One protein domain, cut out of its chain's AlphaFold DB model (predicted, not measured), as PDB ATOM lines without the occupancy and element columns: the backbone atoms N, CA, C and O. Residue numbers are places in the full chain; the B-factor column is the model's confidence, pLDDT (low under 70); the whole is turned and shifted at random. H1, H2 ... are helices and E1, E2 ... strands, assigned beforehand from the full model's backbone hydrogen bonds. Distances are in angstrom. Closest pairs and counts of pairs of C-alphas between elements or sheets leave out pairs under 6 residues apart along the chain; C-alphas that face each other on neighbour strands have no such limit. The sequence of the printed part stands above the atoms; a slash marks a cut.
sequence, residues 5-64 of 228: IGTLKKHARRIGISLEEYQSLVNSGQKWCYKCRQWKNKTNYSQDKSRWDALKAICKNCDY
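Overview. This is residues 5 to 64 of the 228 residues of the protein "HNHc domain-containing protein" of Nostoc sp. KVJ20 (UniProt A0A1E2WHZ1). Two helices, H1 and H2, set about perpendicular to each other, make one end of the domain, and two small strand hairpins make the rest: E1 and E2 in the middle, E3 and E4 at the other end. H2 touches H1 and, with its residues 22 to 26, comes near the first hairpin, E1 comes close to E4 of the second, and the short H3 follows E4 at the far end. The printed part has 60 residues, with three named helices and four named strands in the order H1, H2, E1, E2, E3, E4, H3. The two sheets, E1 - E2 and E3 - E4, are each antiparallel, and the class is mixed, helices and strands. The whole is compact, with a radius of gyration of the C-alphas of 10.9 A and spans of 30 by 22 by 19 A.

Along the chain. H1, residues 5 to 15, begins at C-alpha 5 at (133.907, 37.101, 100.781) and is 15.8 A long. H2, residues 19 to 27, is 12.2 A long. E1, residues 30 to 33, spans 9.7 A, with C-alpha 30 at (131.462, 20.260, 97.144). E2, residues 38 to 41, spans 10.1 A. E3 is residues 45 to 47, 6.6 A, and E4 is residues 55 to 59, 9.0 A. H3, residues 60 to 63, is 5.0 A long and ends at C-alpha 63 at (114.634, 19.388, 95.833).

Arrangement. H1 and H2 touch, about perpendicular at 82 degrees, with the C-alphas of Ala 12 and Leu 19 closest at 5.6 A. In H1 and H2 every O i to N i+4 pair is within hydrogen-bond range; H3 is too short for such a pair, and its one O i to N i+3 pair is not within range. The closest C-alphas of H2 and E1 are those of Leu 25 and Lys 31, 7.3 A apart, and H2 and E2 are near each other, with 6 pairs of C-alphas within 10 A. E1 and E2 are an antiparallel hairpin at 139 degrees, with N 31 and O 40 at 2.8 A and N 33 and O 38 at 3.0 A, within hydrogen-bond range. The closest C-alphas of E1 and E4 are those of Cys 33 and Ile 58, 4.7 A apart. E2 and E3 meet only through their link. E3 and E4 are an antiparallel hairpin at 149 degrees, with N 56 and O 46 within hydrogen-bond range at 2.9 A. The closest C-alphas of E3 and H3 are those of Tyr 45 and Lys 60, 5.2 A apart. Among the pairs that are apart are H1 and E4, and H2 and H3.

Size, cuts and confidence. The two C-alphas farthest apart are those of Glu 20 and Tyr 64, at 31.2 A. The printed part has no cut. The link from E3 to E4, 7 residues, is short, and the other links are tight. The mean pLDDT of the printed part is 91.9, and no printed residue is under 70.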
ATOM      1  N   ILE A   5     133.306  37.451  99.487       84.12
ATOM      2  CA  ILE A   5     133.907  37.101 100.781       84.12
ATOM      3  C   ILE A   5     132.888  37.236 101.922       84.12
ATOM      4  O   ILE A   5     132.774  36.339 102.758       84.12
ATOM      5  N   GLY A   6     132.106  38.320 101.949       86.69
ATOM      6  CA  GLY A   6     131.049  38.508 102.944       86.69
ATOM      7  C   GLY A   6     129.949  37.447 102.845       86.69
ATOM      8  O   GLY A   6     129.430  36.985 103.862       86.69
ATOM      9  N   THR A   7     129.630  37.009 101.627       85.81
ATOM     10  CA  THR A   7     128.664  35.931 101.372       85.81
ATOM     11  C   THR A   7     129.191  34.579 101.861       85.81
ATOM     12  O   THR A   7     128.476  33.866 102.567       85.81
ATOM     13  N   LEU A   8     130.457  34.251 101.582       87.56
ATOM     14  CA  LEU A   8     131.107  33.021 102.051       87.56
ATOM     15  C   LEU A   8     131.203  32.969 103.583       87.56
ATOM     16  O   LEU A   8     130.825  31.962 104.179       87.56
ATOM     17  N   LYS A   9     131.598  34.076 104.233       91.94
ATOM     18  CA  LYS A   9     131.632  34.192 105.705       91.94
ATOM     19  C   LYS A   9     130.269  33.912 106.341       91.94
ATOM     20  O   LYS A   9     130.187  33.183 107.328       91.94
ATOM     21  N   LYS A  10     129.186  34.447 105.763       90.50
ATOM     22  CA  LYS A  10     127.813  34.175 106.231       90.50
ATOM     23  C   LYS A  10     127.449  32.695 106.112       90.50
ATOM     24  O   LYS A  10     126.798  32.163 107.009       90.50
ATOM     25  N   HIS A  11     127.851  32.031 105.029       90.62
ATOM     26  CA  HIS A  11     127.586  30.606 104.830       90.62
ATOM     27  C   HIS A  11     128.378  29.718 105.798       90.62
ATOM     28  O   HIS A  11     127.764  28.860 106.429       90.62
ATOM     29  N   ALA A  12     129.681  29.965 105.974       92.62
ATOM     30  CA  ALA A  12     130.537  29.236 106.915       92.62
ATOM     31  C   ALA A  12     130.002  29.324 108.355       92.62
ATOM     32  O   ALA A  12     129.725  28.304 108.987       92.62
ATOM     33  N   ARG A  13     129.688  30.548 108.817       94.62
ATOM     34  CA  ARG A  13     129.087  30.783 110.141       94.62
ATOM     35  C   ARG A  13     127.764  30.041 110.324       94.62
ATOM     36  O   ARG A  13     127.488  29.533 111.403       94.62
ATOM     37  N   ARG A  14     126.928  29.983 109.284       92.31
ATOM     38  CA  ARG A  14     125.599  29.358 109.353       92.31
ATOM     39  C   ARG A  14     125.647  27.838 109.515       92.31
ATOM     40  O   ARG A  14     124.692  27.274 110.037       92.31
ATOM     41  N   ILE A  15     126.704  27.188 109.037       92.69
ATOM     42  CA  ILE A  15     126.866  25.730 109.136       92.69
ATOM     43  C   ILE A  15     127.832  25.311 110.251       92.69
ATOM     44  O   ILE A  15     127.954  24.120 110.506       92.69
ATOM     45  N   GLY A  16     128.466  26.276 110.926       93.31
ATOM     46  CA  GLY A  16     129.304  26.036 112.100       93.31
ATOM     47  C   GLY A  16     130.750  25.637 111.800       93.31
ATOM     48  O   GLY A  16     131.343  24.957 112.624       93.31
ATOM     49  N   ILE A  17     131.310  26.038 110.652       94.62
ATOM     50  CA  ILE A  17     132.713  25.750 110.291       94.62
ATOM     51  C   ILE A  17     133.514  27.028 110.031       94.62
ATOM     52  O   ILE A  17     132.932  28.105 109.841       94.62
ATOM     53  N   SER A  18     134.846  26.913 109.996       96.12
ATOM     54  CA  SER A  18     135.724  28.047 109.689       96.12
ATOM     55  C   SER A  18     135.567  28.514 108.235       96.12
ATOM     56  O   SER A  18     135.068  27.797 107.360       96.12
ATOM     57  N   LEU A  19     135.985  29.753 107.954       93.06
ATOM     58  CA  LEU A  19     135.984  30.260 106.583       93.06
ATOM     59  C   LEU A  19     136.975  29.484 105.702       93.06
ATOM     60  O   LEU A  19     136.644  29.225 104.543       93.06
ATOM     61  N   GLU A  20     138.149  29.116 106.230       94.44
ATOM     62  CA  GLU A  20     139.142  28.331 105.485       94.44
ATOM     63  C   GLU A  20     138.589  26.947 105.126       94.44
ATOM     64  O   GLU A  20     138.669  26.523 103.971       94.44
ATOM     65  N   GLU A  21     137.952  26.273 106.086       94.00
ATOM     66  CA  GLU A  21     137.365  24.947 105.886       94.00
ATOM     67  C   GLU A  21     136.249  24.981 104.831       94.00
ATOM     68  O   GLU A  21     136.214  24.161 103.909       94.00
ATOM     69  N   TYR A  22     135.375  25.992 104.893       93.06
ATOM     70  CA  TYR A  22     134.320  26.184 103.898       93.06
ATOM     71  C   TYR A  22     134.885  26.380 102.487       93.06
ATOM     72  O   TYR A  22     134.371  25.802 101.525       93.06
ATOM     73  N   GLN A  23     135.927  27.202 102.347       93.12
ATOM     74  CA  GLN A  23     136.562  27.452 101.054       93.12
ATOM     75  C   GLN A  23     137.214  26.186 100.502       93.12
ATOM     76  O   GLN A  23     137.011  25.878  99.330       93.12
ATOM     77  N   SER A  24     137.913  25.424 101.346       94.88
ATOM     78  CA  SER A  24     138.520  24.145 100.968       94.88
ATOM     79  C   SER A  24     137.489  23.185 100.357       94.88
ATOM     80  O   SER A  24     137.667  22.700  99.237       94.88
ATOM     81  N   LEU A  25     136.336  23.011 101.013       93.88
ATOM     82  CA  LEU A  25     135.262  22.125 100.542       93.88
ATOM     83  C   LEU A  25     134.588  22.627  99.256       93.88
ATOM     84  O   LEU A  25     134.236  21.847  98.366       93.88
ATOM     85  N   VAL A  26     134.409  23.942  99.112       91.69
ATOM     86  CA  VAL A  26     133.868  24.524  97.873       91.69
ATOM     87  C   VAL A  26     134.845  24.368  96.707       91.69
ATOM     88  O   VAL A  26     134.404  24.097  95.579       91.69
ATOM     89  N   ASN A  27     136.144  24.513  96.971       92.69
ATOM     90  CA  ASN A  27     137.219  24.347  95.996       92.69
ATOM     91  C   ASN A  27     137.369  22.883  95.571       92.69
ATOM     92  O   ASN A  27     137.546  22.612  94.388       92.69
ATOM     93  N   SER A  28     137.139  21.929  96.479       93.94
ATOM     94  CA  SER A  28     137.090  20.493  96.171       93.94
ATOM     95  C   SER A  28     135.812  20.059  95.426       93.94
ATOM     96  O   SER A  28     135.479  18.874  95.363       93.94
ATOM     97  N   GLY A  29     135.027  21.008  94.903       94.62
ATOM     98  CA  GLY A  29     133.817  20.732  94.132       94.62
ATOM     99  C   GLY A  29     132.606  20.312  94.969       94.62
ATOM    100  O   GLY A  29     131.638  19.792  94.406       94.62
ATOM    101  N   GLN A  30     132.614  20.534  96.287       95.62
ATOM    102  CA  GLN A  30     131.462  20.260  97.144       95.62
ATOM    103  C   GLN A  30     130.599  21.507  97.374       95.62
ATOM    104  O   GLN A  30     130.980  22.649  97.114       95.62
ATOM    105  N   LYS A  31     129.367  21.270  97.815       94.81
ATOM    106  CA  LYS A  31     128.389  22.282  98.202       94.81
ATOM    107  C   LYS A  31     127.513  21.722  99.316       94.81
ATOM    108  O   LYS A  31     127.130  20.548  99.286       94.81
ATOM    109  N   TRP A  32     127.186  22.570 100.284       95.19
ATOM    110  CA  TRP A  32     126.331  22.225 101.415       95.19
ATOM    111  C   TRP A  32     124.846  22.215 101.040       95.19
ATOM    112  O   TRP A  32     124.331  23.187 100.478       95.19
ATOM    113  N   CYS A  33     124.138  21.139 101.392       94.94
ATOM    114  CA  CYS A  33     122.690  21.068 101.231       94.94
ATOM    115  C   CYS A  33     121.994  21.541 102.508       94.94
ATOM    116  O   CYS A  33     122.049  20.872 103.535       94.94
ATOM    117  N   TYR A  34     121.233  22.632 102.420       93.50
ATOM    118  CA  TYR A  34     120.535  23.193 103.584       93.50
ATOM    119  C   TYR A  34     119.333  22.369 104.080       93.50
ATOM    120  O   TYR A  34     118.817  22.656 105.155       93.50
ATOM    121  N   LYS A  35     118.895  21.346 103.330       91.56
ATOM    122  CA  LYS A  35     117.790  20.457 103.726       91.56
ATOM    123  C   LYS A  35     118.289  19.199 104.438       91.56
ATOM    124  O   LYS A  35     117.902  18.972 105.574       91.56
ATOM    125  N   CYS A  36     119.171  18.411 103.811       92.19
ATOM    126  CA  CYS A  36     119.721  17.199 104.438       92.19
ATOM    127  C   CYS A  36     120.973  17.434 105.292       92.19
ATOM    128  O   CYS A  36     121.463  16.479 105.880       92.19
ATOM    129  N   ARG A  37     121.489  18.673 105.357       93.88
ATOM    130  CA  ARG A  37     122.651  19.064 106.176       93.88
ATOM    131  C   ARG A  37     123.888  18.197 105.918       93.88
ATOM    132  O   ARG A  37     124.530  17.707 106.837       93.88
ATOM    133  N   GLN A  38     124.190  17.976 104.643       94.44
ATOM    134  CA  GLN A  38     125.351  17.206 104.206       94.44
ATOM    135  C   GLN A  38     126.068  17.930 103.073       94.44
ATOM    136  O   GLN A  38     125.428  18.533 102.200       94.44
ATOM    137  N   TRP A  39     127.391  17.798 103.044       95.25
ATOM    138  CA  TRP A  39     128.190  18.146 101.881       95.25
ATOM    139  C   TRP A  39     127.952  17.144 100.749       95.25
ATOM    140  O   TRP A  39     127.890  15.930 100.957       95.25
ATOM    141  N   LYS A  40     127.755  17.656  99.533       95.00
ATOM    142  CA  LYS A  40     127.548  16.865  98.314       95.00
ATOM    143  C   LYS A  40     128.335  17.486  97.169       95.00
ATOM    144  O   LYS A  40     128.523  18.699  97.138       95.00
ATOM    145  N   ASN A  41     128.729  16.674  96.195       95.44
ATOM    146  CA  ASN A  41     129.328  17.170  94.959       95.44
ATOM    147  C   ASN A  41     128.386  18.177  94.258       95.44
ATOM    148  O   ASN A  41     127.171  17.962  94.227       95.44
ATOM    149  N   LYS A  42     128.926  19.257  93.679       94.56
ATOM    150  CA  LYS A  42     128.168  20.288  92.942       94.56
ATOM    151  C   LYS A  42     127.282  19.704  91.830       94.56
ATOM    152  O   LYS A  42     126.184  20.206  91.602       94.56
ATOM    153  N   THR A  43     127.675  18.586  91.216       93.88
ATOM    154  CA  THR A  43     126.868  17.851  90.215       93.88
ATOM    155  C   THR A  43     125.525  17.333  90.758       93.88
ATOM    156  O   THR A  43     124.574  17.140  89.993       93.88
ATOM    157  N   ASN A  44     125.391  17.177  92.081       92.06
ATOM    158  CA  ASN A  44     124.155  16.771  92.754       92.06
ATOM    159  C   ASN A  44     123.175  17.930  93.002       92.06
ATOM    160  O   ASN A  44     122.193  17.739  93.720       92.06
ATOM    161  N   TYR A  45     123.389  19.108  92.415       94.19
ATOM    162  CA  TYR A  45     122.499  20.267  92.522       94.19
ATOM    163  C   TYR A  45     121.937  20.656  91.153       94.19
ATOM    164  O   TYR A  45     122.582  20.473  90.121       94.19
ATOM    165  N   SER A  46     120.698  21.145  91.134       93.31
ATOM    166  CA  SER A  46     120.088  21.726  89.932       93.31
ATOM    167  C   SER A  46     120.564  23.168  89.752       93.31
ATOM    168  O   SER A  46     120.880  23.842  90.736       93.31
ATOM    169  N   GLN A  47     120.597  23.641  88.508       94.56
ATOM    170  CA  GLN A  47     121.002  25.009  88.193       94.56
ATOM    171  C   GLN A  47     119.988  26.030  88.726       94.56
ATOM    172  O   GLN A  47     118.778  25.818  88.653       94.56
ATOM    173  N   ASP A  48     120.506  27.137  89.248       92.69
ATOM    174  CA  ASP A  48     119.755  28.318  89.668       92.69
ATOM    175  C   ASP A  48     120.630  29.551  89.427       92.69
ATOM    176  O   ASP A  48     121.441  29.936  90.270       92.69
ATOM    177  N   LYS A  49     120.481  30.144  88.238       93.88
ATOM    178  CA  LYS A  49     121.312  31.263  87.767       93.88
ATOM    179  C   LYS A  49     121.148  32.540  88.600       93.88
ATOM    180  O   LYS A  49     121.952  33.450  88.453       93.88
ATOM    181  N   SER A  50     120.133  32.612  89.465       90.12
ATOM    182  CA  SER A  50     119.921  33.759  90.356       90.12
ATOM    183  C   SER A  50     120.890  33.785  91.546       90.12
ATOM    184  O   SER A  50     121.023  34.806  92.220       90.12
ATOM    185  N   ARG A  51     121.570  32.665  91.831       86.94
ATOM    186  CA  ARG A  51     122.505  32.529  92.955       86.94
ATOM    187  C   ARG A  51     123.947  32.712  92.498       86.94
ATOM    188  O   ARG A  51     124.297  32.368  91.376       86.94
ATOM    189  N   TRP A  52     124.801  33.181  93.409       85.50
ATOM    190  CA  TRP A  52     126.215  33.483  93.137       85.50
ATOM    191  C   TRP A  52     127.033  32.288  92.625       85.50
ATOM    192  O   TRP A  52     128.034  32.479  91.947       85.50
ATOM    193  N   ASP A  53     126.614  31.062  92.934       88.25
ATOM    194  CA  ASP A  53     127.257  29.827  92.486       88.25
ATOM    195  C   ASP A  53     126.456  29.075  91.414       88.25
ATOM    196  O   ASP A  53     126.754  27.918  91.124       88.25
ATOM    197  N   ALA A  54     125.427  29.714  90.847       92.25
ATOM    198  CA  ALA A  54     124.541  29.178  89.816       92.25
ATOM    199  C   ALA A  54     123.863  27.831  90.164       92.25
ATOM    200  O   ALA A  54     123.396  27.120  89.268       92.25
ATOM    201  N   LEU A  55     123.787  27.459  91.450       94.62
ATOM    202  CA  LEU A  55     123.264  26.173  91.921       94.62
ATOM    203  C   LEU A  55     122.264  26.355  93.068       94.62
ATOM    204  O   LEU A  55     122.514  27.084  94.030       94.62
ATOM    205  N   LYS A  56     121.161  25.596  93.038       94.62
ATOM    206  CA  LYS A  56     120.148  25.589  94.110       94.62
ATOM    207  C   LYS A  56     120.758  25.329  95.493       94.62
ATOM    208  O   LYS A  56     121.714  24.579  95.635       94.62
ATOM    209  N   ALA A  57     120.156  25.873  96.554       93.31
ATOM    210  CA  ALA A  57     120.607  25.668  97.944       93.31
ATOM    211  C   ALA A  57     120.376  24.240  98.493       93.31
ATOM    212  O   ALA A  57     120.851  23.891  99.576       93.31
ATOM    213  N   ILE A  58     119.623  23.417  97.766       93.81
ATOM    214  CA  ILE A  58     119.255  22.056  98.149       93.81
ATOM    215  C   ILE A  58     119.644  21.077  97.041       93.81
ATOM    216  O   ILE A  58     119.561  21.412  95.861       93.81
ATOM    217  N   CYS A  59     120.104  19.881  97.417       92.31
ATOM    218  CA  CYS A  59     120.524  18.867  96.452       92.31
ATOM    219  C   CYS A  59     119.313  18.311  95.685       92.31
ATOM    220  O   CYS A  59     118.191  18.366  96.182       92.31
ATOM    221  N   LYS A  60     119.532  17.721  94.506       89.12
ATOM    222  CA  LYS A  60     118.498  17.128  93.637       89.12
ATOM    223  C   LYS A  60     117.573  16.156  94.382       89.12
ATOM    224  O   LYS A  60     116.369  16.165  94.155       89.12
ATOM    225  N   ASN A  61     118.116  15.375  95.320       83.88
ATOM    226  CA  ASN A  61     117.335  14.440  96.139       83.88
ATOM    227  C   ASN A  61     116.417  15.159  97.141       83.88
ATOM    228  O   ASN A  61     115.333  14.683  97.450       83.88
ATOM    229  N   CYS A  62     116.858  16.305  97.658       86.88
ATOM    230  CA  CYS A  62     116.112  17.132  98.601       86.88
ATOM    231  C   CYS A  62     115.098  18.059  97.915       86.88
ATOM    232  O   CYS A  62     114.048  18.344  98.494       86.88
ATOM    233  N   ASP A  63     115.437  18.530  96.714       85.44
ATOM    234  CA  ASP A  63     114.634  19.388  95.833       85.44
ATOM    235  C   ASP A  63     113.428  18.646  95.253       85.44
ATOM    236  O   ASP A  63     112.398  19.253  94.984       85.44
ATOM    237  N   TYR A  64     113.529  17.321  95.118       74.12
ATOM    238  CA  TYR A  64     112.455  16.477  94.612       74.12
ATOM    239  C   TYR A  64     111.828  15.638  95.741       74.12
ATOM    240  O   TYR A  64     112.252  14.500  95.961       74.12
TER     241      TYR A  64